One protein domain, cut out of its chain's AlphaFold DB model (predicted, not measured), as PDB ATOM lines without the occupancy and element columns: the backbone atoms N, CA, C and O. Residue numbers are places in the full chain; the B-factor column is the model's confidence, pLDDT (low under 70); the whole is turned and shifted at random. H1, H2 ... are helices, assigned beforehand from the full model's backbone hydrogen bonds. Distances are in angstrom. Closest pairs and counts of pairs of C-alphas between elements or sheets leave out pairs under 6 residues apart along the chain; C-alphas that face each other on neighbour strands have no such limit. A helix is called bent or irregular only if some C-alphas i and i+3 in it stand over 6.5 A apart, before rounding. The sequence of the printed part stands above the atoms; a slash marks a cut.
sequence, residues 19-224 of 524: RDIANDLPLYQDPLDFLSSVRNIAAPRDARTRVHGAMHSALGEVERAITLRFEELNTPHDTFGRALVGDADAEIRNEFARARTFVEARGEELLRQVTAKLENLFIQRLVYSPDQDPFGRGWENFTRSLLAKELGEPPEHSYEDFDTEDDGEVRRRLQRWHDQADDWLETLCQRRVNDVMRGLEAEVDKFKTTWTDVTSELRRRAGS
ATOM      1  N   ARG A  19       2.107  86.037 -20.863       79.19
ATOM      2  CA  ARG A  19       1.349  84.785 -20.699       79.19
ATOM      3  C   ARG A  19       2.172  83.509 -20.877       79.19
ATOM      4  O   ARG A  19       2.054  82.610 -20.047       79.19
ATOM      5  N   ASP A  20       2.977  83.390 -21.934       82.38
ATOM      6  CA  ASP A  20       3.828  82.206 -22.147       82.38
ATOM      7  C   ASP A  20       4.775  82.028 -20.950       82.38
ATOM      8  O   ASP A  20       4.894  80.945 -20.380       82.38
ATOM      9  N   ILE A  21       5.389  83.130 -20.517       81.06
ATOM     10  CA  ILE A  21       6.336  83.161 -19.401       81.06
ATOM     11  C   ILE A  21       5.644  82.862 -18.065       81.06
ATOM     12  O   ILE A  21       6.191  82.108 -17.262       81.06
ATOM     13  N   ALA A  22       4.441  83.389 -17.823       78.69
ATOM     14  CA  ALA A  22       3.681  83.138 -16.599       78.69
ATOM     15  C   ALA A  22       3.356  81.646 -16.397       78.69
ATOM     16  O   ALA A  22       3.312  81.183 -15.258       78.69
ATOM     17  N   ASN A  23       3.168  80.889 -17.485       78.94
ATOM     18  CA  ASN A  23       2.941  79.441 -17.437       78.94
ATOM     19  C   ASN A  23       4.229  78.633 -17.183       78.94
ATOM     20  O   ASN A  23       4.173  77.578 -16.551       78.94
ATOM     21  N   ASP A  24       5.382  79.128 -17.647       82.12
ATOM     22  CA  ASP A  24       6.691  78.479 -17.482       82.12
ATOM     23  C   ASP A  24       7.385  78.822 -16.143       82.12
ATOM     24  O   ASP A  24       8.318  78.129 -15.718       82.12
ATOM     25  N   LEU A  25       6.971  79.900 -15.464       82.69
ATOM     26  CA  LEU A  25       7.581  80.354 -14.212       82.69
ATOM     27  C   LEU A  25       7.102  79.535 -12.996       82.69
ATOM     28  O   LEU A  25       5.905  79.487 -12.712       82.69
ATOM     29  N   PRO A  26       8.014  78.951 -12.190       75.38
ATOM     30  CA  PRO A  26       7.607  78.228 -10.991       75.38
ATOM     31  C   PRO A  26       7.059  79.178  -9.917       75.38
ATOM     32  O   PRO A  26       7.638  80.230  -9.639       75.38
ATOM     33  N   LEU A  27       5.976  78.762  -9.260       73.50
ATOM     34  CA  LEU A  27       5.403  79.457  -8.107       73.50
ATOM     35  C   LEU A  27       6.219  79.151  -6.842       73.50
ATOM     36  O   LEU A  27       6.328  77.999  -6.423       73.50
ATOM     37  N   TYR A  28       6.762  80.193  -6.210       74.19
ATOM     38  CA  TYR A  28       7.524  80.107  -4.962       74.19
ATOM     39  C   TYR A  28       6.776  80.822  -3.832       74.19
ATOM     40  O   TYR A  28       6.326  81.950  -4.017       74.19
ATOM     41  N   GLN A  29       6.679  80.192  -2.654       76.94
ATOM     42  CA  GLN A  29       6.080  80.819  -1.464       76.94
ATOM     43  C   GLN A  29       6.920  82.001  -0.958       76.94
ATOM     44  O   GLN A  29       6.383  83.076  -0.704       76.94
ATOM     45  N   ASP A  30       8.241  81.818  -0.876       83.25
ATOM     46  CA  ASP A  30       9.209  82.881  -0.615       83.25
ATOM     47  C   ASP A  30      10.166  83.001  -1.822       83.25
ATOM     48  O   ASP A  30      10.940  82.076  -2.107       83.25
ATOM     49  N   PRO A  31      10.124  84.116  -2.575       83.75
ATOM     50  CA  PRO A  31      10.981  84.309  -3.740       83.75
ATOM     51  C   PRO A  31      12.450  84.558  -3.376       83.75
ATOM     52  O   PRO A  31      13.317  84.363  -4.226       83.75
ATOM     53  N   LEU A  32      12.749  84.943  -2.133       87.19
ATOM     54  CA  LEU A  32      14.097  85.188  -1.618       87.19
ATOM     55  C   LEU A  32      14.630  84.020  -0.778       87.19
ATOM     56  O   LEU A  32      15.680  84.135  -0.146       87.19
ATOM     57  N   ASP A  33      13.958  82.867  -0.800       83.88
ATOM     58  CA  ASP A  33      14.367  81.685  -0.037       83.88
ATOM     59  C   ASP A  33      15.759  81.141  -0.422       83.88
ATOM     60  O   ASP A  33      16.431  80.470   0.358       83.88
ATOM     61  N   PHE A  34      16.272  81.517  -1.598       83.69
ATOM     62  CA  PHE A  34      17.657  81.229  -1.981       83.69
ATOM     63  C   PHE A  34      18.711  81.880  -1.060       83.69
ATOM     64  O   PHE A  34      19.864  81.454  -1.095       83.69
ATOM     65  N   LEU A  35      18.328  82.874  -0.246       82.94
ATOM     66  CA  LEU A  35      19.153  83.487   0.804       82.94
ATOM     67  C   LEU A  35      18.938  82.856   2.194       82.94
ATOM     68  O   LEU A  35      19.673  83.185   3.118       82.94
ATOM     69  N   SER A  36      17.961  81.955   2.367       70.50
ATOM     70  CA  SER A  36      17.657  81.319   3.662       70.50
ATOM     71  C   SER A  36      18.627  80.185   4.033       70.50
ATOM     72  O   SER A  36      18.625  79.725   5.172       70.50
ATOM     73  N   SER A  37      19.423  79.668   3.085       70.06
ATOM     74  CA  SER A  37      20.279  78.497   3.314       70.06
ATOM     75  C   SER A  37      21.734  78.867   3.594       70.06
ATOM     76  O   SER A  37      22.489  79.225   2.692       70.06
ATOM     77  N   VAL A  38      22.168  78.623   4.834       65.31
ATOM     78  CA  VAL A  38      23.573  78.735   5.275       65.31
ATOM     79  C   VAL A  38      24.515  77.801   4.501       65.31
ATOM     80  O   VAL A  38      25.717  78.039   4.454       65.31
ATOM     81  N   ARG A  39      24.001  76.714   3.905       63.19
ATOM     82  CA  ARG A  39      24.829  75.693   3.236       63.19
ATOM     83  C   ARG A  39      24.876  75.860   1.719       63.19
ATOM     84  O   ARG A  39      25.956  75.758   1.152       63.19
ATOM     85  N   ASN A  40      23.736  76.121   1.077       66.25
ATOM     86  CA  ASN A  40      23.614  76.160  -0.383       66.25
ATOM     87  C   ASN A  40      22.802  77.382  -0.837       66.25
ATOM     88  O   ASN A  40      21.591  77.288  -1.033       66.25
ATOM     89  N   ILE A  41      23.476  78.512  -1.060       73.94
ATOM     90  CA  ILE A  41      22.889  79.640  -1.798       73.94
ATOM     91  C   ILE A  41      22.703  79.205  -3.258       73.94
ATOM     92  O   ILE A  41      23.631  78.660  -3.863       73.94
ATOM     93  N   ALA A  42      21.514  79.427  -3.826       76.38
ATOM     94  CA  ALA A  42      21.214  79.032  -5.207       76.38
ATOM     95  C   ALA A  42      22.063  79.803  -6.241       76.38
ATOM     96  O   ALA A  42      22.735  80.787  -5.918       76.38
ATOM     97  N   ALA A  43      22.029  79.387  -7.510       80.38
ATOM     98  CA  ALA A  43      22.719  80.132  -8.557       80.38
ATOM     99  C   ALA A  43      22.003  81.476  -8.839       80.38
ATOM    100  O   ALA A  43      20.771  81.538  -8.769       80.38
ATOM    101  N   PRO A  44      22.715  82.539  -9.268       81.12
ATOM    102  CA  PRO A  44      22.090  83.829  -9.600       81.12
ATOM    103  C   PRO A  44      21.004  83.741 -10.687       81.12
ATOM    104  O   PRO A  44      20.074  84.546 -10.721       81.12
ATOM    105  N   ARG A  45      21.085  82.738 -11.573       83.12
ATOM    106  CA  ARG A  45      20.048  82.444 -12.575       83.12
ATOM    107  C   ARG A  45      18.730  81.996 -11.932       83.12
ATOM    108  O   ARG A  45      17.658  82.402 -12.386       83.12
ATOM    109  N   ASP A  46      18.808  81.196 -10.875       84.50
ATOM    110  CA  ASP A  46      17.641  80.691 -10.150       84.50
ATOM    111  C   ASP A  46      17.024  81.814  -9.310       84.50
ATOM    112  O   ASP A  46      15.805  81.979  -9.306       84.50
ATOM    113  N   ALA A  47      17.867  82.654  -8.695       86.75
ATOM    114  CA  ALA A  47      17.445  83.889  -8.034       86.75
ATOM    115  C   ALA A  47      16.672  84.810  -8.997       86.75
ATOM    116  O   ALA A  47      15.555  85.220  -8.683       86.75
ATOM    117  N   ARG A  48      17.188  85.047 -10.215       88.62
ATOM    118  CA  ARG A  48      16.473  85.833 -11.241       88.62
ATOM    119  C   ARG A  48      15.116  85.221 -11.591       88.62
ATOM    120  O   ARG A  48      14.140  85.952 -11.698       88.62
ATOM    121  N   THR A  49      15.045  83.900 -11.751       88.62
ATOM    122  CA  THR A  49      13.796  83.194 -12.089       88.62
ATOM    123  C   THR A  49      12.758  83.319 -10.965       88.62
ATOM    124  O   THR A  49      11.590  83.585 -11.237       88.62
ATOM    125  N   ARG A  50      13.184  83.222  -9.696       89.94
ATOM    126  CA  ARG A  50      12.325  83.427  -8.515       89.94
ATOM    127  C   ARG A  50      11.811  84.864  -8.402       89.94
ATOM    128  O   ARG A  50      10.615  85.071  -8.208       89.94
ATOM    129  N   VAL A  51      12.690  85.854  -8.581       91.31
ATOM    130  CA  VAL A  51      12.312  87.279  -8.614       91.31
ATOM    131  C   VAL A  51      11.369  87.564  -9.789       91.31
ATOM    132  O   VAL A  51      10.431  88.340  -9.633       91.31
ATOM    133  N   HIS A  52      11.545  86.899 -10.936       91.31
ATOM    134  CA  HIS A  52      10.641  87.047 -12.078       91.31
ATOM    135  C   HIS A  52       9.234  86.515 -11.782       91.31
ATOM    136  O   HIS A  52       8.264  87.256 -11.947       91.31
ATOM    137  N   GLY A  53       9.126  85.296 -11.239       90.50
ATOM    138  CA  GLY A  53       7.853  84.728 -10.774       90.50
ATOM    139  C   GLY A  53       7.134  85.632  -9.767       90.50
ATOM    140  O   GLY A  53       5.926  85.841  -9.870       90.50
ATOM    141  N   ALA A  54       7.883  86.257  -8.853       91.44
ATOM    142  CA  ALA A  54       7.335  87.196  -7.874       91.44
ATOM    143  C   ALA A  54       6.744  88.482  -8.480       91.44
ATOM    144  O   ALA A  54       5.848  89.058  -7.860       91.44
ATOM    145  N   MET A  55       7.234  88.930  -9.644       92.06
ATOM    146  CA  MET A  55       6.672  90.071 -10.383       92.06
ATOM    147  C   MET A  55       5.452  89.657 -11.205       92.06
ATOM    148  O   MET A  55       4.427  90.330 -11.141       92.06
ATOM    149  N   HIS A  56       5.525  88.519 -11.903       92.12
ATOM    150  CA  HIS A  56       4.391  87.950 -12.642       92.12
ATOM    151  C   HIS A  56       3.180  87.725 -11.731       92.12
ATOM    152  O   HIS A  56       2.079  88.174 -12.037       92.12
ATOM    153  N   SER A  57       3.389  87.141 -10.545       89.75
ATOM    154  CA  SER A  57       2.320  86.959  -9.550       89.75
ATOM    155  C   SER A  57       1.706  88.277  -9.059       89.75
ATOM    156  O   SER A  57       0.522  88.301  -8.741       89.75
ATOM    157  N   ALA A  58       2.469  89.376  -9.020       90.81
ATOM    158  CA  ALA A  58       1.950  90.696  -8.646       90.81
ATOM    159  C   ALA A  58       1.139  91.369  -9.774       90.81
ATOM    160  O   ALA A  58       0.272  92.192  -9.493       90.81
ATOM    161  N   LEU A  59       1.389  91.005 -11.037       92.94
ATOM    162  CA  LEU A  59       0.637  91.487 -12.203       92.94
ATOM    163  C   LEU A  59      -0.522  90.578 -12.631       92.94
ATOM    164  O   LEU A  59      -1.338  90.993 -13.449       92.94
ATOM    165  N   GLY A  60      -0.655  89.377 -12.063       89.44
ATOM    166  CA  GLY A  60      -1.672  88.401 -12.468       89.44
ATOM    167  C   GLY A  60      -3.134  88.841 -12.283       89.44
ATOM    168  O   GLY A  60      -4.028  88.172 -12.788       89.44
ATOM    169  N   GLU A  61      -3.424  89.928 -11.561       91.38
ATOM    170  CA  GLU A  61      -4.752  90.578 -11.570       91.38
ATOM    171  C   GLU A  61      -4.933  91.555 -12.733       91.38
ATOM    172  O   GLU A  61      -6.010  91.611 -13.321       91.38
ATOM    173  N   VAL A  62      -3.877  92.294 -13.074       93.38
ATOM    174  CA  VAL A  62      -3.860  93.291 -14.149       93.38
ATOM    175  C   VAL A  62      -3.934  92.606 -15.514       93.38
ATOM    176  O   VAL A  62      -4.729  93.008 -16.359       93.38
ATOM    177  N   GLU A  63      -3.176  91.523 -15.719       93.06
ATOM    178  CA  GLU A  63      -3.245  90.721 -16.951       93.06
ATOM    179  C   GLU A  63      -4.656  90.157 -17.173       93.06
ATOM    180  O   GLU A  63      -5.198  90.276 -18.275       93.06
ATOM    181  N   ARG A  64      -5.307  89.640 -16.121       92.62
ATOM    182  CA  ARG A  64      -6.697  89.166 -16.197       92.62
ATOM    183  C   ARG A  64      -7.685  90.296 -16.480       92.62
ATOM    184  O   ARG A  64      -8.611  90.093 -17.257       92.62
ATOM    185  N   ALA A  65      -7.499  91.477 -15.891       93.06
ATOM    186  CA  ALA A  65      -8.353  92.632 -16.163       93.06
ATOM    187  C   ALA A  65      -8.243  93.083 -17.631       93.06
ATOM    188  O   ALA A  65      -9.262  93.221 -18.304       93.06
ATOM    189  N   ILE A  66      -7.019  93.224 -18.151       92.06
ATOM    190  CA  ILE A  66      -6.754  93.566 -19.558       92.06
ATOM    191  C   ILE A  66      -7.329  92.490 -20.492       92.06
ATOM    192  O   ILE A  66      -7.998  92.814 -21.472       92.06
ATOM    193  N   THR A  67      -7.143  91.210 -20.156       91.25
ATOM    194  CA  THR A  67      -7.716  90.067 -20.885       91.25
ATOM    195  C   THR A  67      -9.222  90.185 -21.052       91.25
ATOM    196  O   THR A  67      -9.708  90.104 -22.176       91.25
ATOM    197  N   LEU A  68      -9.951  90.418 -19.956       91.25
ATOM    198  CA  LEU A  68     -11.409  90.530 -19.979       91.25
ATOM    199  C   LEU A  68     -11.875  91.668 -20.899       91.25
ATOM    200  O   LEU A  68     -12.851  91.497 -21.620       91.25
ATOM    201  N   ARG A  69     -11.139  92.786 -20.973       90.06
ATOM    202  CA  ARG A  69     -11.472  93.885 -21.900       90.06
ATOM    203  C   ARG A  69     -11.234  93.526 -23.360       90.06
ATOM    204  O   ARG A  69     -12.038  93.882 -24.217       90.06
ATOM    205  N   PHE A  70     -10.200  92.745 -23.661       89.44
ATOM    206  CA  PHE A  70     -10.036  92.185 -25.003       89.44
ATOM    207  C   PHE A  70     -11.067  91.093 -25.332       89.44
ATOM    208  O   PHE A  70     -11.409  90.935 -26.502       89.44
ATOM    209  N   GLU A  71     -11.600  90.364 -24.351       88.06
ATOM    210  CA  GLU A  71     -12.725  89.437 -24.555       88.06
ATOM    211  C   GLU A  71     -14.035  90.196 -24.841       88.06
ATOM    212  O   GLU A  71     -14.725  89.863 -25.804       88.06
ATOM    213  N   GLU A  72     -14.320  91.273 -24.098       85.94
ATOM    214  CA  GLU A  72     -15.447  92.202 -24.321       85.94
ATOM    215  C   GLU A  72     -15.375  92.928 -25.680       85.94
ATOM    216  O   GLU A  72     -16.403  93.192 -26.299       85.94
ATOM    217  N   LEU A  73     -14.173  93.227 -26.186       83.38
ATOM    218  CA  LEU A  73     -13.980  93.792 -27.530       83.38
ATOM    219  C   LEU A  73     -14.115  92.757 -28.661       83.38
ATOM    220  O   LEU A  73     -14.305  93.137 -29.816       83.38
ATOM    221  N   ASN A  74     -13.995  91.459 -28.356       77.62
ATOM    222  CA  ASN A  74     -14.097  90.373 -29.336       77.62
ATOM    223  C   ASN A  74     -15.509  89.765 -29.438       77.62
ATOM    224  O   ASN A  74     -15.745  88.943 -30.333       77.62
ATOM    225  N   THR A  75     -16.457  90.128 -28.567       72.44
ATOM    226  CA  THR A  75     -17.840  89.650 -28.697       72.44
ATOM    227  C   THR A  75     -18.522  90.264 -29.926       72.44
ATOM    228  O   THR A  75     -18.436  91.471 -30.157       72.44
ATOM    229  N   PRO A  76     -19.230  89.458 -30.744       60.94
ATOM    230  CA  PRO A  76     -19.916  89.955 -31.929       60.94
ATOM    231  C   PRO A  76     -21.144  90.780 -31.526       60.94
ATOM    232  O   PRO A  76     -22.224  90.242 -31.278       60.94
ATOM    233  N   HIS A  77     -20.967  92.096 -31.473       56.25
ATOM    234  CA  HIS A  77     -22.030  93.078 -31.302       56.25
ATOM    235  C   HIS A  77     -22.186  93.907 -32.581       56.25
ATOM    236  O   HIS A  77     -21.192  94.383 -33.124       56.25
ATOM    237  N   ASP A  78     -23.429  94.204 -32.977       54.28
ATOM    238  CA  ASP A  78     -23.772  95.156 -34.059       54.28
ATOM    239  C   ASP A  78     -23.331  96.615 -33.760       54.28
ATOM    240  O   ASP A  78     -23.684  97.553 -34.474       54.28
ATOM    241  N   THR A  79     -22.595  96.830 -32.666       56.16
ATOM    242  CA  THR A  79     -22.187  98.128 -32.118       56.16
ATOM    243  C   THR A  79     -20.719  98.139 -31.674       56.16
ATOM    244  O   THR A  79     -20.389  98.742 -30.651       56.16
ATOM    245  N   PHE A  80     -19.815  97.503 -32.428       69.06
ATOM    246  CA  PHE A  80     -18.394  97.861 -32.345       69.06
ATOM    247  C   PHE A  80     -18.257  99.332 -32.772       69.06
ATOM    248  O   PHE A  80     -18.630  99.697 -33.885       69.06
ATOM    249  N   GLY A  81     -17.825 100.213 -31.866       66.88
ATOM    250  CA  GLY A  81     -18.025 101.652 -32.046       66.88
ATOM    251  C   GLY A  81     -17.089 102.531 -31.227       66.88
ATOM    252  O   GLY A  81     -16.448 102.082 -30.277       66.88
ATOM    253  N   ARG A  82     -17.035 103.818 -31.594       66.00
ATOM    254  CA  ARG A  82     -16.056 104.789 -31.072       66.00
ATOM    255  C   ARG A  82     -16.057 104.938 -29.548       66.00
ATOM    256  O   ARG A  82     -14.989 105.135 -28.982       66.00
ATOM    257  N   ALA A  83     -17.220 104.829 -28.903       72.81
ATOM    258  CA  ALA A  83     -17.318 104.844 -27.443       72.81
ATOM    259  C   ALA A  83     -16.657 103.602 -26.824       72.81
ATOM    260  O   ALA A  83     -15.732 103.746 -26.041       72.81
ATOM    261  N   LEU A  84     -17.036 102.397 -27.271       83.12
ATOM    262  CA  LEU A  84     -16.531 101.130 -26.729       83.12
ATOM    263  C   LEU A  84     -15.001 101.004 -26.829       83.12
ATOM    264  O   LEU A  84     -14.358 100.600 -25.867       83.12
ATOM    265  N   VAL A  85     -14.410 101.381 -27.971       83.31
ATOM    266  CA  VAL A  85     -12.945 101.348 -28.147       83.31
ATOM    267  C   VAL A  85     -12.250 102.386 -27.259       83.31
ATOM    268  O   VAL A  85     -11.229 102.076 -26.656       83.31
ATOM    269  N   GLY A  86     -12.804 103.600 -27.148       84.00
ATOM    270  CA  GLY A  86     -12.239 104.657 -26.303       84.00
ATOM    271  C   GLY A  86     -12.345 104.364 -24.803       84.00
ATOM    272  O   GLY A  86     -11.405 104.641 -24.060       84.00
ATOM    273  N   ASP A  87     -13.456 103.766 -24.370       86.50
ATOM    274  CA  ASP A  87     -13.664 103.329 -22.990       86.50
ATOM    275  C   ASP A  87     -12.698 102.181 -22.645       86.50
ATOM    276  O   ASP A  87     -12.000 102.252 -21.634       86.50
ATOM    277  N   ALA A  88     -12.564 101.180 -23.525       87.94
ATOM    278  CA  ALA A  88     -11.630 100.072 -23.332       87.94
ATOM    279  C   ALA A  88     -10.155 100.519 -23.331       87.94
ATOM    280  O   ALA A  88      -9.384 100.050 -22.497       87.94
ATOM    281  N   ASP A  89      -9.750 101.454 -24.202       88.94
ATOM    282  CA  ASP A  89      -8.403 102.051 -24.171       88.94
ATOM    283  C   ASP A  89      -8.148 102.804 -22.854       88.94
ATOM    284  O   ASP A  89      -7.101 102.624 -22.226       88.94
ATOM    285  N   ALA A  90      -9.118 103.591 -22.378       89.62
ATOM    286  CA  ALA A  90      -9.006 104.283 -21.097       89.62
ATOM    287  C   ALA A  90      -8.887 103.305 -19.913       89.62
ATOM    288  O   ALA A  90      -8.068 103.521 -19.016       89.62
ATOM    289  N   GLU A  91      -9.654 102.213 -19.914       91.88
ATOM    290  CA  GLU A  91      -9.569 101.158 -18.900       91.88
ATOM    291  C   GLU A  91      -8.233 100.400 -18.965       91.88
ATOM    292  O   GLU A  91      -7.576 100.244 -17.935       91.88
ATOM    293  N   ILE A  92      -7.764 100.013 -20.153       92.69
ATOM    294  CA  ILE A  92      -6.465  99.348 -20.347       92.69
ATOM    295  C   ILE A  92      -5.304 100.263 -19.913       92.69
ATOM    296  O   ILE A  92      -4.377  99.803 -19.243       92.69
ATOM    297  N   ARG A  93      -5.363 101.574 -20.187       91.44
ATOM    298  CA  ARG A  93      -4.365 102.542 -19.690       91.44
ATOM    299  C   ARG A  93      -4.407 102.724 -18.172       91.44
ATOM    300  O   ARG A  93      -3.344 102.856 -17.560       91.44
ATOM    301  N   ASN A  94      -5.583 102.670 -17.545       93.56
ATOM    302  CA  ASN A  94      -5.691 102.636 -16.082       93.56
ATOM    303  C   ASN A  94      -5.045 101.364 -15.505       93.56
ATOM    304  O   ASN A  94      -4.317 101.438 -14.513       93.56
ATOM    305  N   GLU A  95      -5.229 100.213 -16.154       94.06
ATOM    306  CA  GLU A  95      -4.573  98.959 -15.774       94.06
ATOM    307  C   GLU A  95      -3.046  99.002 -15.973       94.06
ATOM    308  O   GLU A  95      -2.306  98.573 -15.087       94.06
ATOM    309  N   PHE A  96      -2.530  99.626 -17.038       93.44
ATOM    310  CA  PHE A  96      -1.085  99.876 -17.181       93.44
ATOM    311  C   PHE A  96      -0.523 100.804 -16.091       93.44
ATOM    312  O   PHE A  96       0.614 100.614 -15.648       93.44
ATOM    313  N   ALA A  97      -1.294 101.794 -15.628       93.25
ATOM    314  CA  ALA A  97      -0.898 102.632 -14.498       93.25
ATOM    315  C   ALA A  97      -0.837 101.816 -13.192       93.25
ATOM    316  O   ALA A  97       0.170 101.876 -12.483       93.25
ATOM    317  N   ARG A  98      -1.851 100.976 -12.922       94.94
ATOM    318  CA  ARG A  98      -1.847 100.022 -11.795       94.94
ATOM    319  C   ARG A  98      -0.662  99.055 -11.860       94.94
ATOM    320  O   ARG A  98      -0.022  98.819 -10.835       94.94
ATOM    321  N   ALA A  99      -0.334  98.547 -13.052       94.25
ATOM    322  CA  ALA A  99       0.793  97.644 -13.279       94.25
ATOM    323  C   ALA A  99       2.112  98.236 -12.769       94.25
ATOM    324  O   ALA A  99       2.857  97.564 -12.053       94.25
ATOM    325  N   ARG A 100       2.384  99.508 -13.103       93.62
ATOM    326  CA  ARG A 100       3.587 100.221 -12.650       93.62
ATOM    327  C   ARG A 100       3.642 100.273 -11.128       93.62
ATOM    328  O   ARG A 100       4.615  99.792 -10.559       93.62
ATOM    329  N   THR A 101       2.575 100.738 -10.476       94.56
ATOM    330  CA  THR A 101       2.512 100.843  -9.009       94.56
ATOM    331  C   THR A 101       2.706  99.493  -8.312       94.56
ATOM    332  O   THR A 101       3.442  99.410  -7.330       94.56
ATOM    333  N   PHE A 102       2.095  98.414  -8.815       94.38
ATOM    334  CA  PHE A 102       2.247  97.075  -8.233       94.38
ATOM    335  C   PHE A 102       3.669  96.521  -8.390       94.38
ATOM    336  O   PHE A 102       4.225  95.978  -7.436       94.38
ATOM    337  N   VAL A 103       4.287  96.689  -9.560       93.38
ATOM    338  CA  VAL A 103       5.663  96.239  -9.839       93.38
ATOM    339  C   VAL A 103       6.701  97.079  -9.084       93.38
ATOM    340  O   VAL A 103       7.689  96.548  -8.567       93.38
ATOM    341  N   GLU A 104       6.471  98.385  -8.956       93.06
ATOM    342  CA  GLU A 104       7.272  99.283  -8.123       93.06
ATOM    343  C   GLU A 104       7.235  98.821  -6.663       93.06
ATOM    344  O   GLU A 104       8.274  98.385  -6.157       93.06
ATOM    345  N   ALA A 105       6.050  98.776  -6.043       94.56
ATOM    346  CA  ALA A 105       5.869  98.359  -4.652       94.56
ATOM    347  C   ALA A 105       6.405  96.940  -4.381       94.56
ATOM    348  O   ALA A 105       7.096  96.711  -3.386       94.56
ATOM    349  N   ARG A 106       6.165  95.981  -5.290       94.00
ATOM    350  CA  ARG A 106       6.686  94.612  -5.152       94.00
ATOM    351  C   ARG A 106       8.212  94.571  -5.189       94.00
ATOM    352  O   ARG A 106       8.810  93.816  -4.427       94.00
ATOM    353  N   GLY A 107       8.847  95.375  -6.041       92.94
ATOM    354  CA  GLY A 107      10.307  95.469  -6.099       92.94
ATOM    355  C   GLY A 107      10.933  96.168  -4.896       92.94
ATOM    356  O   GLY A 107      12.004  95.748  -4.466       92.94
ATOM    357  N   GLU A 108      10.273  97.174  -4.318       94.12
ATOM    358  CA  GLU A 108      10.747  97.818  -3.083       94.12
ATOM    359  C   GLU A 108      10.681  96.847  -1.904       94.12
ATOM    360  O   GLU A 108      11.657  96.703  -1.170       94.12
ATOM    361  N   GLU A 109       9.579  96.105  -1.778       93.44
ATOM    362  CA  GLU A 109       9.422  95.094  -0.732       93.44
ATOM    363  C   GLU A 109      10.460  93.967  -0.855       93.44
ATOM    364  O   GLU A 109      11.044  93.561   0.149       93.44
ATOM    365  N   LEU A 110      10.760  93.492  -2.072       93.50
ATOM    366  CA  LEU A 110      11.832  92.509  -2.272       93.50
ATOM    367  C   LEU A 110      13.206  93.072  -1.888       93.50
ATOM    368  O   LEU A 110      13.954  92.393  -1.190       93.50
ATOM    369  N   LEU A 111      13.540  94.301  -2.291       92.00
ATOM    370  CA  LEU A 111      14.816  94.929  -1.923       92.00
ATOM    371  C   LEU A 111      14.948  95.117  -0.404       92.00
ATOM    372  O   LEU A 111      15.995  94.814   0.161       92.00
ATOM    373  N   ARG A 112      13.868  95.521   0.274       90.19
ATOM    374  CA  ARG A 112      13.812  95.635   1.739       90.19
ATOM    375  C   ARG A 112      14.034  94.285   2.436       90.19
ATOM    376  O   ARG A 112      14.731  94.217   3.446       90.19
ATOM    377  N   GLN A 113      13.452  93.208   1.905       91.06
ATOM    378  CA  GLN A 113      13.635  91.854   2.440       91.06
ATOM    379  C   GLN A 113      15.034  91.277   2.167       91.06
ATOM    380  O   GLN A 113      15.520  90.492   2.982       91.06
ATOM    381  N   VAL A 114      15.688  91.655   1.058       91.50
ATOM    382  CA  VAL A 114      17.056  91.213   0.726       91.50
ATOM    383  C   VAL A 114      18.023  91.572   1.851       91.50
ATOM    384  O   VAL A 114      18.678  90.666   2.358       91.50
ATOM    385  N   THR A 115      18.061  92.830   2.302       87.62
ATOM    386  CA  THR A 115      18.966  93.254   3.386       87.62
ATOM    387  C   THR A 115      18.726  92.449   4.667       87.62
ATOM    388  O   THR A 115      19.650  91.824   5.176       87.62
ATOM    389  N   ALA A 116      17.476  92.329   5.129       86.25
ATOM    390  CA  ALA A 116      17.159  91.585   6.355       86.25
ATOM    391  C   ALA A 116      17.500  90.077   6.281       86.25
ATOM    392  O   ALA A 116      17.883  89.475   7.289       86.25
ATOM    393  N   LYS A 117      17.372  89.449   5.101       89.19
ATOM    394  CA  LYS A 117      17.809  88.058   4.873       89.19
ATOM    395  C   LYS A 117      19.332  87.941   4.798       89.19
ATOM    396  O   LYS A 117      19.882  86.982   5.333       89.19
ATOM    397  N   LEU A 118      20.010  88.908   4.182       90.56
ATOM    398  CA  LEU A 118      21.469  88.959   4.112       90.56
ATOM    399  C   LEU A 118      22.106  89.183   5.488       90.56
ATOM    400  O   LEU A 118      23.076  88.507   5.801       90.56
ATOM    401  N   GLU A 119      21.551  90.036   6.348       88.75
ATOM    402  CA  GLU A 119      22.049  90.229   7.721       88.75
ATOM    403  C   GLU A 119      21.968  88.942   8.552       88.75
ATOM    404  O   GLU A 119      22.932  88.559   9.217       88.75
ATOM    405  N   ASN A 120      20.846  88.220   8.444       87.69
ATOM    406  CA  ASN A 120      20.702  86.886   9.026       87.69
ATOM    407  C   ASN A 120      21.759  85.918   8.489       87.69
ATOM    408  O   ASN A 120      22.466  85.273   9.262       87.69
ATOM    409  N   LEU A 121      21.892  85.838   7.166       87.12
ATOM    410  CA  LEU A 121      22.858  84.963   6.513       87.12
ATOM    411  C   LEU A 121      24.303  85.304   6.915       87.12
ATOM    412  O   LEU A 121      25.110  84.391   7.063       87.12
ATOM    413  N   PHE A 122      24.622  86.583   7.143       87.75
ATOM    414  CA  PHE A 122      25.926  87.053   7.619       87.75
ATOM    415  C   PHE A 122      26.245  86.484   9.007       87.75
ATOM    416  O   PHE A 122      27.261  85.806   9.163       87.75
ATOM    417  N   ILE A 123      25.346  86.660   9.986       83.00
ATOM    418  CA  ILE A 123      25.496  86.074  11.331       83.00
ATOM    419  C   ILE A 123      25.627  84.548  11.242       83.00
ATOM    420  O   ILE A 123      26.578  83.966  11.763       83.00
ATOM    421  N   GLN A 124      24.704  83.888  10.543       81.38
ATOM    422  CA  GLN A 124      24.667  82.428  10.459       81.38
ATOM    423  C   GLN A 124      25.930  81.849   9.807       81.38
ATOM    424  O   GLN A 124      26.447  80.823  10.256       81.38
ATOM    425  N   ARG A 125      26.462  82.515   8.775       78.50
ATOM    426  CA  ARG A 125      27.731  82.149   8.138       78.50
ATOM    427  C   ARG A 125      28.927  82.384   9.056       78.50
ATOM    428  O   ARG A 125      29.805  81.525   9.063       78.50
ATOM    429  N   LEU A 126      28.974  83.478   9.828       76.06
ATOM    430  CA  LEU A 126      30.061  83.729  10.789       76.06
ATOM    431  C   LEU A 126      30.148  82.624  11.851       76.06
ATOM    432  O   LEU A 126      31.248  82.219  12.213       76.06
ATOM    433  N   VAL A 127      29.002  82.111  12.311       72.06
ATOM    434  CA  VAL A 127      28.945  81.011  13.289       72.06
ATOM    435  C   VAL A 127      29.284  79.659  12.649       72.06
ATOM    436  O   VAL A 127      30.004  78.860  13.241       72.06
ATOM    437  N   TYR A 128      28.760  79.372  11.451       69.50
ATOM    438  CA  TYR A 128      28.858  78.039  10.842       69.50
ATOM    439  C   TYR A 128      30.138  77.801  10.023       69.50
ATOM    440  O   TYR A 128      30.678  76.695  10.022       69.50
ATOM    441  N   SER A 129      30.590  78.798   9.259       68.06
ATOM    442  CA  SER A 129      31.666  78.639   8.275       68.06
ATOM    443  C   SER A 129      32.374  79.971   7.950       68.06
ATOM    444  O   SER A 129      32.346  80.392   6.788       68.06
ATOM    445  N   PRO A 130      33.024  80.641   8.925       70.31
ATOM    446  CA  PRO A 130      33.677  81.940   8.712       70.31
ATOM    447  C   PRO A 130      34.845  81.882   7.712       70.31
ATOM    448  O   PRO A 130      35.251  82.904   7.165       70.31
ATOM    449  N   ASP A 131      35.383  80.689   7.438       66.12
ATOM    450  CA  ASP A 131      36.523  80.501   6.537       66.12
ATOM    451  C   ASP A 131      36.174  80.291   5.058       66.12
ATOM    452  O   ASP A 131      37.076  80.243   4.220       66.12
ATOM    453  N   GLN A 132      34.892  80.156   4.718       75.50
ATOM    454  CA  GLN A 132      34.440  79.911   3.346       75.50
ATOM    455  C   GLN A 132      33.986  81.213   2.669       75.50
ATOM    456  O   GLN A 132      33.564  82.149   3.346       75.50
ATOM    457  N   ASP A 133      34.035  81.267   1.331       79.12
ATOM    458  CA  ASP A 133      33.328  82.325   0.594       79.12
ATOM    459  C   ASP A 133      31.822  82.168   0.882       79.12
ATOM    460  O   ASP A 133      31.270  81.085   0.638       79.12
ATOM    461  N   PRO A 134      31.150  83.193   1.437       76.00
ATOM    462  CA  PRO A 134      29.731  83.126   1.756       76.00
ATOM    463  C   PRO A 134      28.883  82.856   0.510       76.00
ATOM    464  O   PRO A 134      27.851  82.189   0.627       76.00
ATOM    465  N   PHE A 135      29.333  83.294  -0.673       78.94
ATOM    466  CA  PHE A 135      28.650  83.088  -1.948       78.94
ATOM    467  C   PHE A 135      29.427  82.148  -2.873       78.94
ATOM    468  O   PHE A 135      30.644  82.204  -3.000       78.94
ATOM    469  N   GLY A 136      28.705  81.287  -3.591       74.06
ATOM    470  CA  GLY A 136      29.313  80.427  -4.605       74.06
ATOM    471  C   GLY A 136      29.828  81.200  -5.828       74.06
ATOM    472  O   GLY A 136      29.527  82.378  -6.041       74.06
ATOM    473  N   ARG A 137      30.554  80.495  -6.706       74.88
ATOM    474  CA  ARG A 137      30.992  81.043  -8.002       74.88
ATOM    475  C   ARG A 137      29.810  81.582  -8.813       74.88
ATOM    476  O   ARG A 137      28.748  80.967  -8.865       74.88
ATOM    477  N   GLY A 138      30.042  82.689  -9.515       76.62
ATOM    478  CA  GLY A 138      29.059  83.321 -10.402       76.62
ATOM    479  C   GLY A 138      28.234  84.432  -9.752       76.62
ATOM    480  O   GLY A 138      27.607  85.184 -10.484       76.62
ATOM    481  N   TRP A 139      28.287  84.595  -8.425       84.44
ATOM    482  CA  TRP A 139      27.697  85.735  -7.701       84.44
ATOM    483  C   TRP A 139      28.475  87.055  -7.855       84.44
ATOM    484  O   TRP A 139      28.096  88.063  -7.276       84.44
ATOM    485  N   GLU A 140      29.548  87.073  -8.643       81.62
ATOM    486  CA  GLU A 140      30.261  88.293  -9.023       81.62
ATOM    487  C   GLU A 140      29.688  88.832 -10.333       81.62
ATOM    488  O   GLU A 140      29.704  88.126 -11.344       81.62
ATOM    489  N   ASN A 141      29.270  90.101 -10.352       80.56
ATOM    490  CA  ASN A 141      28.902  90.806 -11.584       80.56
ATOM    491  C   ASN A 141      27.787  90.117 -12.411       80.56
ATOM    492  O   ASN A 141      27.763  90.206 -13.648       80.56
ATOM    493  N   PHE A 142      26.877  89.393 -11.750       84.06
ATOM    494  CA  PHE A 142      25.872  88.548 -12.403       84.06
ATOM    495  C   PHE A 142      24.850  89.341 -13.232       84.06
ATOM    496  O   PHE A 142      24.233  88.788 -14.148       84.06
ATOM    497  N   THR A 143      24.706  90.644 -12.983       85.06
ATOM    498  CA  THR A 143      23.848  91.544 -13.755       85.06
ATOM    499  C   THR A 143      24.490  92.106 -15.023       85.06
ATOM    500  O   THR A 143      23.772  92.672 -15.847       85.06
ATOM    501  N   ARG A 144      25.795  91.901 -15.283       75.31
ATOM    502  CA  ARG A 144      26.471  92.434 -16.495       75.31
ATOM    503  C   ARG A 144      25.854  91.978 -17.822       75.31
ATOM    504  O   ARG A 144      26.011  92.661 -18.829       75.31
ATOM    505  N   SER A 145      25.170  90.833 -17.839       65.69
ATOM    506  CA  SER A 145      24.462  90.316 -19.023       65.69
ATOM    507  C   SER A 145      22.999  90.780 -19.130       65.69
ATOM    508  O   SER A 145      22.321  90.458 -20.107       65.69
ATOM    509  N   LEU A 146      22.499  91.545 -18.153       67.44
ATOM    510  CA  LEU A 146      21.122  92.038 -18.106       67.44
ATOM    511  C   LEU A 146      20.974  93.326 -18.920       67.44
ATOM    512  O   LEU A 146      20.984  94.442 -18.395       67.44
ATOM    513  N   LEU A 147      20.792  93.151 -20.229       63.28
ATOM    514  CA  LEU A 147      20.288  94.205 -21.101       63.28
ATOM    515  C   LEU A 147      18.819  94.477 -20.750       63.28
ATOM    516  O   LEU A 147      17.936  93.683 -21.067       63.28
ATOM    517  N   ALA A 148      18.561  95.601 -20.084       62.81
ATOM    518  CA  ALA A 148      17.211  96.121 -19.922       62.81
ATOM    519  C   ALA A 148      16.796  96.830 -21.219       62.81
ATOM    520  O   ALA A 148      17.456  97.775 -21.647       62.81
ATOM    521  N   LYS A 149      15.708  96.366 -21.841       69.38
ATOM    522  CA  LYS A 149      15.023  97.090 -22.917       69.38
ATOM    523  C   LYS A 149      14.413  98.363 -22.318       69.38
ATOM    524  O   LYS A 149      13.893  98.323 -21.203       69.38
ATOM    525  N   GLU A 150      14.487  99.485 -23.030       71.38
ATOM    526  CA  GLU A 150      13.806 100.704 -22.588       71.38
ATOM    527  C   GLU A 150      12.289 100.471 -22.577       71.38
ATOM    528  O   GLU A 150      11.723  99.924 -23.527       71.38
ATOM    529  N   LEU A 151      11.638 100.855 -21.478       78.25
ATOM    530  CA  LEU A 151      10.184 100.797 -21.370       78.25
ATOM    531  C   LEU A 151       9.609 102.001 -22.116       78.25
ATOM    532  O   LEU A 151       9.707 103.127 -21.627       78.25
ATOM    533  N   GLY A 152       9.027 101.749 -23.286       76.88
ATOM    534  CA  GLY A 152       8.285 102.756 -24.037       76.88
ATOM    535  C   GLY A 152       6.989 103.175 -23.340       76.88
ATOM    536  O   GLY A 152       6.556 102.587 -22.339       76.88
ATOM    537  N   GLU A 153       6.346 104.193 -23.904       80.38
ATOM    538  CA  GLU A 153       4.972 104.539 -23.542       80.38
ATOM    539  C   GLU A 153       4.035 103.345 -23.816       80.38
ATOM    540  O   GLU A 153       4.339 102.513 -24.679       80.38
ATOM    541  N   PRO A 154       2.946 103.185 -23.042       82.00
ATOM    542  CA  PRO A 154       1.971 102.139 -23.316       82.00
ATOM    543  C   PRO A 154       1.336 102.346 -24.701       82.00
ATOM    544  O   PRO A 154       1.236 103.489 -25.146       82.00
ATOM    545  N   PRO A 155       0.902 101.278 -25.389       80.12
ATOM    546  CA  PRO A 155       0.241 101.411 -26.683       80.12
ATOM    547  C   PRO A 155      -1.100 102.144 -26.529       80.12
ATOM    548  O   PRO A 155      -2.019 101.613 -25.909       80.12
ATOM    549  N   GLU A 156      -1.203 103.343 -27.103       80.38
ATOM    550  CA  GLU A 156      -2.455 104.102 -27.220       80.38
ATOM    551  C   GLU A 156      -3.167 103.723 -28.522       80.38
ATOM    552  O   GLU A 156      -2.532 103.684 -29.579       80.38
ATOM    553  N   HIS A 157      -4.472 103.449 -28.456       82.31
ATOM    554  CA  HIS A 157      -5.275 103.110 -29.634       82.31
ATOM    555  C   HIS A 157      -6.576 103.909 -29.670       82.31
ATOM    556  O   HIS A 157      -7.225 104.153 -28.654       82.31
ATOM    557  N   SER A 158      -6.981 104.307 -30.871       80.19
ATOM    558  CA  SER A 158      -8.217 105.040 -31.125       80.19
ATOM    559  C   SER A 158      -9.175 104.210 -31.979       80.19
ATOM    560  O   SER A 158      -8.788 103.240 -32.625       80.19
ATOM    561  N   TYR A 159     -10.443 104.616 -32.064       78.06
ATOM    562  CA  TYR A 159     -11.384 103.986 -32.998       78.06
ATOM    563  C   TYR A 159     -10.919 104.059 -34.465       78.06
ATOM    564  O   TYR A 159     -11.222 103.165 -35.249       78.06
ATOM    565  N   GLU A 160     -10.172 105.101 -34.842       80.56
ATOM    566  CA  GLU A 160      -9.694 105.303 -36.218       80.56
ATOM    567  C   GLU A 160      -8.665 104.226 -36.617       80.56
ATOM    568  O   GLU A 160      -8.578 103.846 -37.785       80.56
ATOM    569  N   ASP A 161      -7.988 103.618 -35.636       79.31
ATOM    570  CA  ASP A 161      -7.112 102.462 -35.833       79.31
ATOM    571  C   ASP A 161      -7.883 101.171 -36.164       79.31
ATOM    572  O   ASP A 161      -7.287 100.217 -36.666       79.31
ATOM    573  N   PHE A 162      -9.207 101.135 -35.980       81.00
ATOM    574  CA  PHE A 162     -10.080  99.990 -36.286       81.00
ATOM    575  C   PHE A 162     -11.161 100.295 -37.335       81.00
ATOM    576  O   PHE A 162     -11.969  99.418 -37.630       81.00
ATOM    577  N   ASP A 163     -11.165 101.493 -37.929       76.62
ATOM    578  CA  ASP A 163     -12.181 101.932 -38.895       76.62
ATOM    579  C   ASP A 163     -12.011 101.211 -40.249       76.62
ATOM    580  O   ASP A 163     -11.310 101.666 -41.159       76.62
ATOM    581  N   THR A 164     -12.575 100.003 -40.353       76.88
ATOM    582  CA  THR A 164     -12.518  99.144 -41.547       76.88
ATOM    583  C   THR A 164     -13.792  98.312 -41.684       76.88
ATOM    584  O   THR A 164     -14.282  97.781 -40.692       76.88
ATOM    585  N   GLU A 165     -14.254  98.093 -42.915       72.88
ATOM    586  CA  GLU A 165     -15.401  97.217 -43.219       72.88
ATOM    587  C   GLU A 165     -15.070  95.702 -43.170       72.88
ATOM    588  O   GLU A 165     -15.950  94.875 -43.398       72.88
ATOM    589  N   ASP A 166     -13.813  95.310 -42.907       81.62
ATOM    590  CA  ASP A 166     -13.388  93.904 -42.797       81.62
ATOM    591  C   ASP A 166     -13.255  93.485 -41.323       81.62
ATOM    592  O   ASP A 166     -12.215  93.701 -40.696       81.62
ATOM    593  N   ASP A 167     -14.269  92.798 -40.788       77.94
ATOM    594  CA  ASP A 167     -14.239  92.145 -39.465       77.94
ATOM    595  C   ASP A 167     -12.961  91.314 -39.234       77.94
ATOM    596  O   ASP A 167     -12.456  91.201 -38.112       77.94
ATOM    597  N   GLY A 168     -12.424  90.704 -40.295       81.44
ATOM    598  CA  GLY A 168     -11.190  89.932 -40.261       81.44
ATOM    599  C   GLY A 168      -9.942  90.797 -40.080       81.44
ATOM    600  O   GLY A 168      -8.974  90.334 -39.476       81.44
ATOM    601  N   GLU A 169      -9.931  92.039 -40.567       83.38
ATOM    602  CA  GLU A 169      -8.893  93.039 -40.287       83.38
ATOM    603  C   GLU A 169      -9.057  93.608 -38.878       83.38
ATOM    604  O   GLU A 169      -8.061  93.650 -38.157       83.38
ATOM    605  N   VAL A 170     -10.283  93.934 -38.445       81.75
ATOM    606  CA  VAL A 170     -10.570  94.416 -37.079       81.75
ATOM    607  C   VAL A 170     -10.059  93.421 -36.036       81.75
ATOM    608  O   VAL A 170      -9.229  93.786 -35.203       81.75
ATOM    609  N   ARG A 171     -10.415  92.131 -36.139       83.31
ATOM    610  CA  ARG A 171      -9.893  91.081 -35.235       83.31
ATOM    611  C   ARG A 171      -8.370  90.955 -35.297       83.31
ATOM    612  O   ARG A 171      -7.719  90.795 -34.268       83.31
ATOM    613  N   ARG A 172      -7.766  91.077 -36.487       86.44
ATOM    614  CA  ARG A 172      -6.298  91.074 -36.645       86.44
ATOM    615  C   ARG A 172      -5.633  92.322 -36.061       86.44
ATOM    616  O   ARG A 172      -4.436  92.264 -35.789       86.44
ATOM    617  N   ARG A 173      -6.333  93.450 -35.912       87.50
ATOM    618  CA  ARG A 173      -5.838  94.653 -35.216       87.50
ATOM    619  C   ARG A 173      -6.024  94.535 -33.705       87.50
ATOM    620  O   ARG A 173      -5.069  94.797 -32.986       87.50
ATOM    621  N   LEU A 174      -7.170  94.033 -33.240       86.81
ATOM    622  CA  LEU A 174      -7.423  93.757 -31.820       86.81
ATOM    623  C   LEU A 174      -6.403  92.760 -31.253       86.81
ATOM    624  O   LEU A 174      -5.820  93.026 -30.208       86.81
ATOM    625  N   GLN A 175      -6.098  91.675 -31.978       88.06
ATOM    626  CA  GLN A 175      -5.036  90.747 -31.573       88.06
ATOM    627  C   GLN A 175      -3.665  91.436 -31.509       88.06
ATOM    628  O   GLN A 175      -2.939  91.240 -30.548       88.06
ATOM    629  N   ARG A 176      -3.323  92.295 -32.481       89.69
ATOM    630  CA  ARG A 176      -2.066  93.069 -32.447       89.69
ATOM    631  C   ARG A 176      -1.994  94.016 -31.246       89.69
ATOM    632  O   ARG A 176      -0.903  94.216 -30.725       89.69
ATOM    633  N   TRP A 177      -3.111  94.606 -30.826       90.44
ATOM    634  CA  TRP A 177      -3.171  95.449 -29.630       90.44
ATOM    635  C   TRP A 177      -3.032  94.617 -28.347       90.44
ATOM    636  O   TRP A 177      -2.250  94.992 -27.476       90.44
ATOM    637  N   HIS A 178      -3.691  93.454 -28.265       89.88
ATOM    638  CA  HIS A 178      -3.509  92.489 -27.170       89.88
ATOM    639  C   HIS A 178      -2.043  92.043 -27.056       89.88
ATOM    640  O   HIS A 178      -1.445  92.188 -25.990       89.88
ATOM    641  N   ASP A 179      -1.432  91.631 -28.171       89.31
ATOM    642  CA  ASP A 179      -0.023  91.227 -28.238       89.31
ATOM    643  C   ASP A 179       0.912  92.367 -27.780       89.31
ATOM    644  O   ASP A 179       1.867  92.127 -27.048       89.31
ATOM    645  N   GLN A 180       0.635  93.623 -28.165       89.56
ATOM    646  CA  GLN A 180       1.399  94.802 -27.725       89.56
ATOM    647  C   GLN A 180       1.246  95.093 -26.227       89.56
ATOM    648  O   GLN A 180       2.213  95.510 -25.587       89.56
ATOM    649  N   ALA A 181       0.042  94.920 -25.677       89.50
ATOM    650  CA  ALA A 181      -0.233  95.123 -24.259       89.50
ATOM    651  C   ALA A 181       0.513  94.088 -23.403       89.50
ATOM    652  O   ALA A 181       1.151  94.446 -22.412       89.50
ATOM    653  N   ASP A 182       0.489  92.827 -23.827       90.19
ATOM    654  CA  ASP A 182       1.210  91.724 -23.198       90.19
ATOM    655  C   ASP A 182       2.748  91.907 -23.293       90.19
ATOM    656  O   ASP A 182       3.433  91.898 -22.264       90.19
ATOM    657  N   ASP A 183       3.288  92.225 -24.482       89.38
ATOM    658  CA  ASP A 183       4.716  92.540 -24.683       89.38
ATOM    659  C   ASP A 183       5.190  93.710 -23.793       89.38
ATOM    660  O   ASP A 183       6.358  93.764 -23.373       89.38
ATOM    661  N   TRP A 184       4.304  94.677 -23.523       91.19
ATOM    662  CA  TRP A 184       4.575  95.821 -22.652       91.19
ATOM    663  C   TRP A 184       4.610  95.417 -21.170       91.19
ATOM    664  O   TRP A 184       5.544  95.820 -20.468       91.19
ATOM    665  N   LEU A 185       3.673  94.576 -20.707       91.75
ATOM    666  CA  LEU A 185       3.678  94.022 -19.345       91.75
ATOM    667  C   LEU A 185       4.948  93.201 -19.080       91.75
ATOM    668  O   LEU A 185       5.602  93.400 -18.055       91.75
ATOM    669  N   GLU A 186       5.361  92.349 -20.023       91.44
ATOM    670  CA  GLU A 186       6.612  91.593 -19.897       91.44
ATOM    671  C   GLU A 186       7.837  92.523 -19.886       91.44
ATOM    672  O   GLU A 186       8.749  92.354 -19.074       91.44
ATOM    673  N   THR A 187       7.852  93.565 -20.723       90.44
ATOM    674  CA  THR A 187       8.943  94.557 -20.727       90.44
ATOM    675  C   THR A 187       9.031  95.308 -19.384       90.44
ATOM    676  O   THR A 187      10.135  95.541 -18.879       90.44
ATOM    677  N   LEU A 188       7.891  95.644 -18.765       91.31
ATOM    678  CA  LEU A 188       7.816  96.230 -17.419       91.31
ATOM    679  C   LEU A 188       8.352  95.258 -16.351       91.31
ATOM    680  O   LEU A 188       9.194  95.651 -15.534       91.31
ATOM    681  N   CYS A 189       7.925  93.992 -16.393       91.06
ATOM    682  CA  CYS A 189       8.414  92.921 -15.521       91.06
ATOM    683  C   CYS A 189       9.936  92.769 -15.609       91.06
ATOM    684  O   CYS A 189      10.632  92.918 -14.601       91.06
ATOM    685  N   GLN A 190      10.480  92.541 -16.809       90.19
ATOM    686  CA  GLN A 190      11.918  92.347 -17.012       90.19
ATOM    687  C   GLN A 190      12.741  93.545 -16.543       90.19
ATOM    688  O   GLN A 190      13.798  93.352 -15.936       90.19
ATOM    689  N   ARG A 191      12.265  94.777 -16.782       91.31
ATOM    690  CA  ARG A 191      12.921  95.991 -16.284       91.31
ATOM    691  C   ARG A 191      13.034  95.962 -14.760       91.31
ATOM    692  O   ARG A 191      14.146  96.071 -14.247       91.31
ATOM    693  N   ARG A 192      11.928  95.747 -14.039       92.06
ATOM    694  CA  ARG A 192      11.958  95.746 -12.570       92.06
ATOM    695  C   ARG A 192      12.748  94.577 -11.997       92.06
ATOM    696  O   ARG A 192      13.464  94.768 -11.020       92.06
ATOM    697  N   VAL A 193      12.681  93.394 -12.612       92.31
ATOM    698  CA  VAL A 193      13.545  92.262 -12.242       92.31
ATOM    699  C   VAL A 193      15.013  92.654 -12.371       92.31
ATOM    700  O   VAL A 193      15.783  92.396 -11.453       92.31
ATOM    701  N   ASN A 194      15.416  93.309 -13.462       91.44
ATOM    702  CA  ASN A 194      16.799  93.756 -13.633       91.44
ATOM    703  C   ASN A 194      17.204  94.792 -12.566       91.44
ATOM    704  O   ASN A 194      18.317  94.708 -12.052       91.44
ATOM    705  N   ASP A 195      16.314  95.714 -12.190       91.31
ATOM    706  CA  ASP A 195      16.569  96.692 -11.121       91.31
ATOM    707  C   ASP A 195      16.712  96.019  -9.741       91.31
ATOM    708  O   ASP A 195      17.661  96.305  -9.012       91.31
ATOM    709  N   VAL A 196      15.838  95.059  -9.405       93.12
ATOM    710  CA  VAL A 196      15.933  94.273  -8.158       93.12
ATOM    711  C   VAL A 196      17.205  93.421  -8.134       93.12
ATOM    712  O   VAL A 196      17.897  93.386  -7.120       93.12
ATOM    713  N   MET A 197      17.572  92.785  -9.252       92.31
ATOM    714  CA  MET A 197      18.814  92.007  -9.346       92.31
ATOM    715  C   MET A 197      20.066  92.891  -9.228       92.31
ATOM    716  O   MET A 197      21.058  92.438  -8.665       92.31
ATOM    717  N   ARG A 198      20.037  94.148  -9.701       92.00
ATOM    718  CA  ARG A 198      21.133  95.120  -9.496       92.00
ATOM    719  C   ARG A 198      21.238  95.579  -8.048       92.00
ATOM    720  O   ARG A 198      22.347  95.689  -7.536       92.00
ATOM    721  N   GLY A 199      20.108  95.812  -7.378       92.12
ATOM    722  CA  GLY A 199      20.097  96.089  -5.941       92.12
ATOM    723  C   GLY A 199      20.654  94.914  -5.133       92.12
ATOM    724  O   GLY A 199      21.496  95.116  -4.264       92.12
ATOM    725  N   LEU A 200      20.279  93.680  -5.490       92.56
ATOM    726  CA  LEU A 200      20.854  92.464  -4.914       92.56
ATOM    727  C   LEU A 200      22.367  92.351  -5.171       92.56
ATOM    728  O   LEU A 200      23.089  91.977  -4.257       92.56
ATOM    729  N   GLU A 201      22.865  92.684  -6.369       92.38
ATOM    730  CA  GLU A 201      24.313  92.687  -6.654       92.38
ATOM    731  C   GLU A 201      25.053  93.689  -5.758       92.38
ATOM    732  O   GLU A 201      26.028  93.321  -5.109       92.38
ATOM    733  N   ALA A 202      24.534  94.913  -5.630       92.06
ATOM    734  CA  ALA A 202      25.120  95.937  -4.766       92.06
ATOM    735  C   ALA A 202      25.132  95.534  -3.277       92.06
ATOM    736  O   ALA A 202      26.105  95.804  -2.575       92.06
ATOM    737  N   GLU A 203      24.080  94.874  -2.785       92.38
ATOM    738  CA  GLU A 203      24.036  94.355  -1.412       92.38
ATOM    739  C   GLU A 203      24.983  93.160  -1.201       92.38
ATOM    740  O   GLU A 203      25.642  93.079  -0.166       92.38
ATOM    741  N   VAL A 204      25.122  92.270  -2.192       91.56
ATOM    742  CA  VAL A 204      26.086  91.154  -2.164       91.56
ATOM    743  C   VAL A 204      27.533  91.660  -2.186       91.56
ATOM    744  O   VAL A 204      28.366  91.131  -1.450       91.56
ATOM    745  N   ASP A 205      27.845  92.702  -2.956       91.19
ATOM    746  CA  ASP A 205      29.187  93.300  -2.988       91.19
ATOM    747  C   ASP A 205      29.537  93.997  -1.658       91.19
ATOM    748  O   ASP A 205      30.650  93.829  -1.144       91.19
ATOM    749  N   LYS A 206      28.578  94.706  -1.035       92.56
ATOM    750  CA  LYS A 206      28.728  95.236   0.336       92.56
ATOM    751  C   LYS A 206      28.975  94.111   1.339       92.56
ATOM    752  O   LYS A 206      29.943  94.184   2.094       92.56
ATOM    753  N   PHE A 207      28.139  93.066   1.319       92.69
ATOM    754  CA  PHE A 207      28.287  91.887   2.177       92.69
ATOM    755  C   PHE A 207      29.691  91.306   2.036       92.69
ATOM    756  O   PHE A 207      30.375  91.128   3.039       92.69
ATOM    757  N   LYS A 208      30.137  91.014   0.805       90.25
ATOM    758  CA  LYS A 208      31.445  90.398   0.539       90.25
ATOM    759  C   LYS A 208      32.603  91.244   1.064       90.25
ATOM    760  O   LYS A 208      33.522  90.685   1.656       90.25
ATOM    761  N   THR A 209      32.531  92.563   0.888       90.75
ATOM    762  CA  THR A 209      33.556  93.501   1.367       90.75
ATOM    763  C   THR A 209      33.634  93.498   2.896       90.75
ATOM    764  O   THR A 209      34.689  93.212   3.461       90.75
ATOM    765  N   THR A 210      32.508  93.704   3.593       90.94
ATOM    766  CA  THR A 210      32.502  93.667   5.065       90.94
ATOM    767  C   THR A 210      32.837  92.272   5.605       90.94
ATOM    768  O   THR A 210      33.490  92.155   6.638       90.94
ATOM    769  N   TRP A 211      32.457  91.202   4.901       89.00
ATOM    770  CA  TRP A 211      32.788  89.825   5.272       89.00
ATOM    771  C   TRP A 211      34.298  89.576   5.292       89.00
ATOM    772  O   TRP A 211      34.807  89.001   6.258       89.00
ATOM    773  N   THR A 212      35.038  90.010   4.263       88.31
ATOM    774  CA  THR A 212      36.501  89.852   4.243       88.31
ATOM    775  C   THR A 212      37.173  90.623   5.373       88.31
ATOM    776  O   THR A 212      38.071  90.085   6.024       88.31
ATOM    777  N   ASP A 213      36.689  91.830   5.666       87.81
ATOM    778  CA  ASP A 213      37.245  92.673   6.722       87.81
ATOM    779  C   ASP A 213      36.972  92.063   8.107       87.81
ATOM    780  O   ASP A 213      37.912  91.772   8.852       87.81
ATOM    781  N   VAL A 214      35.705  91.762   8.416       83.06
ATOM    782  CA  VAL A 214      35.272  91.177   9.696       83.06
ATOM    783  C   VAL A 214      35.928  89.819   9.942       83.06
ATOM    784  O   VAL A 214      36.475  89.601  11.020       83.06
ATOM    785  N   THR A 215      35.948  88.905   8.966       78.44
ATOM    786  CA  THR A 215      36.576  87.583   9.168       78.44
ATOM    787  C   THR A 215      38.093  87.672   9.339       78.44
ATOM    788  O   THR A 215      38.657  86.911  10.129       78.44
ATOM    789  N   SER A 216      38.774  88.608   8.666       81.00
ATOM    790  CA  SER A 216      40.207  88.840   8.891       81.00
ATOM    791  C   SER A 216      40.492  89.350  10.309       81.00
ATOM    792  O   SER A 216      41.419  88.869  10.970       81.00
ATOM    793  N   GLU A 217      39.644  90.249  10.813       76.31
ATOM    794  CA  GLU A 217      39.774  90.850  12.136       76.31
ATOM    795  C   GLU A 217      39.430  89.862  13.259       76.31
ATOM    796  O   GLU A 217      40.182  89.747  14.228       76.31
ATOM    797  N   LEU A 218      38.360  89.076  13.108       69.81
ATOM    798  CA  LEU A 218      37.991  88.021  14.058       69.81
ATOM    799  C   LEU A 218      39.076  86.935  14.149       69.81
ATOM    800  O   LEU A 218      39.459  86.544  15.252       69.81
ATOM    801  N   ARG A 219      39.654  86.492  13.020       66.88
ATOM    802  CA  ARG A 219      40.785  85.539  13.034       66.88
ATOM    803  C   ARG A 219      41.997  86.087  13.787       66.88
ATOM    804  O   ARG A 219      42.630  85.343  14.538       66.88
ATOM    805  N   ARG A 220      42.310  87.378  13.619       66.69
ATOM    806  CA  ARG A 220      43.410  88.049  14.333       66.69
ATOM    807  C   ARG A 220      43.234  87.976  15.855       66.69
ATOM    808  O   ARG A 220      44.229  87.877  16.568       66.69
ATOM    809  N   ARG A 221      41.988  87.979  16.338       60.94
ATOM    810  CA  ARG A 221      41.618  87.977  17.766       60.94
ATOM    811  C   ARG A 221      41.394  86.598  18.361       60.94
ATOM    812  O   ARG A 221      41.684  86.391  19.539       60.94
ATOM    813  N   ALA A 222      40.950  85.637  17.555       56.97
ATOM    814  CA  ALA A 222      40.876  84.238  17.964       56.97
ATOM    815  C   ALA A 222      42.243  83.745  18.483       56.97
ATOM    816  O   ALA A 222      42.311  83.086  19.518       56.97
ATOM    817  N   GLY A 223      43.342  84.176  17.845       47.56
ATOM    818  CA  GLY A 223      44.717  83.902  18.287       47.56
ATOM    819  C   GLY A 223      45.122  84.505  19.643       47.56
ATOM    820  O   GLY A 223      46.134  84.089  20.198       47.56
ATOM    821  N   SER A 224      44.346  85.444  20.196       51.72
ATOM    822  CA  SER A 224      44.538  86.023  21.538       51.72
ATOM    823  C   SER A 224      43.567  85.484  22.601       51.72
ATOM    824  O   SER A 224      43.528  86.024  23.703       51.72
TER     825      SER A 224
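This is residues 19 to 224 of the 524 residues of an uncharacterized protein of SAR202 cluster bacterium Io17-Chloro-G9 (UniProt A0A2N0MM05). Look for a long rod of helices: H3 and H6 run side by side the same way along it, and the bent H2 packs on both, its arm H2b completing a three-helix bundle with them while its arm H2a crosses them at a steep tilt. After H4, a long link runs back to H5, near the start of H6. The 206 printed residues hold six named helices, H1 to H6 in order, and no named strand: all helix, loose, radius of gyration of the C-alphas 23.2 A, spans 88 by 28 by 23 A.

H2, residues 44 to 74, is one helix by its hydrogen bonds but bent: C-alphas 58 and 61 are 7.3 A apart, between H2a, residues 44 to 58, and H2b, residues 61 to 74. H1, residues 19 to 24, is close to H2a but not clearly touching, closest C-alphas Ala 22 and His 56, 6.3 A. H2b and H3, residues 82 to 128, form a hairpin, closest C-alphas Ile 66 and Ile 92, 5.8 A. The hub H6, residues 167 to 222, touches H3 at a shallow tilt of 17 degrees, closest C-alphas Gly 107 and Val 196, 6.1 A. H4, residues 142 to 145, only just irregular with C-alphas 142 and 145 7.0 A apart, touches H6, closest C-alphas Thr 143 and Arg 198, 6.2 A. H5, residues 159 to 162, only just touches H6, with 3 pairs of C-alphas within 8 A, closest Phe 162 and Val 170, 5.7 A. Every O i to N i+4 pair is within hydrogen-bond range in H1, H2b and H6, 10 of 11 in H2a and 41 of 43 in H3; H4 and H5 are too short for one.

Find C-alpha 19 at (1.349, 84.785, -20.699), where H1 begins. H2a is 21.3 A long, H2b 20.1 A and H3 67.0 A; H6 runs 80.0 A to C-alpha 222 at (40.876, 84.238, 17.964).

The C-alphas farthest apart, Glu 165 and Ser 224, are 88.9 A apart. The printed part has no cut; the links H1 to H2, H3 to H4 and H4 to H5 are long. Confidence is under 70 in 25 residues, among them 76 to 82 and 218 to 224.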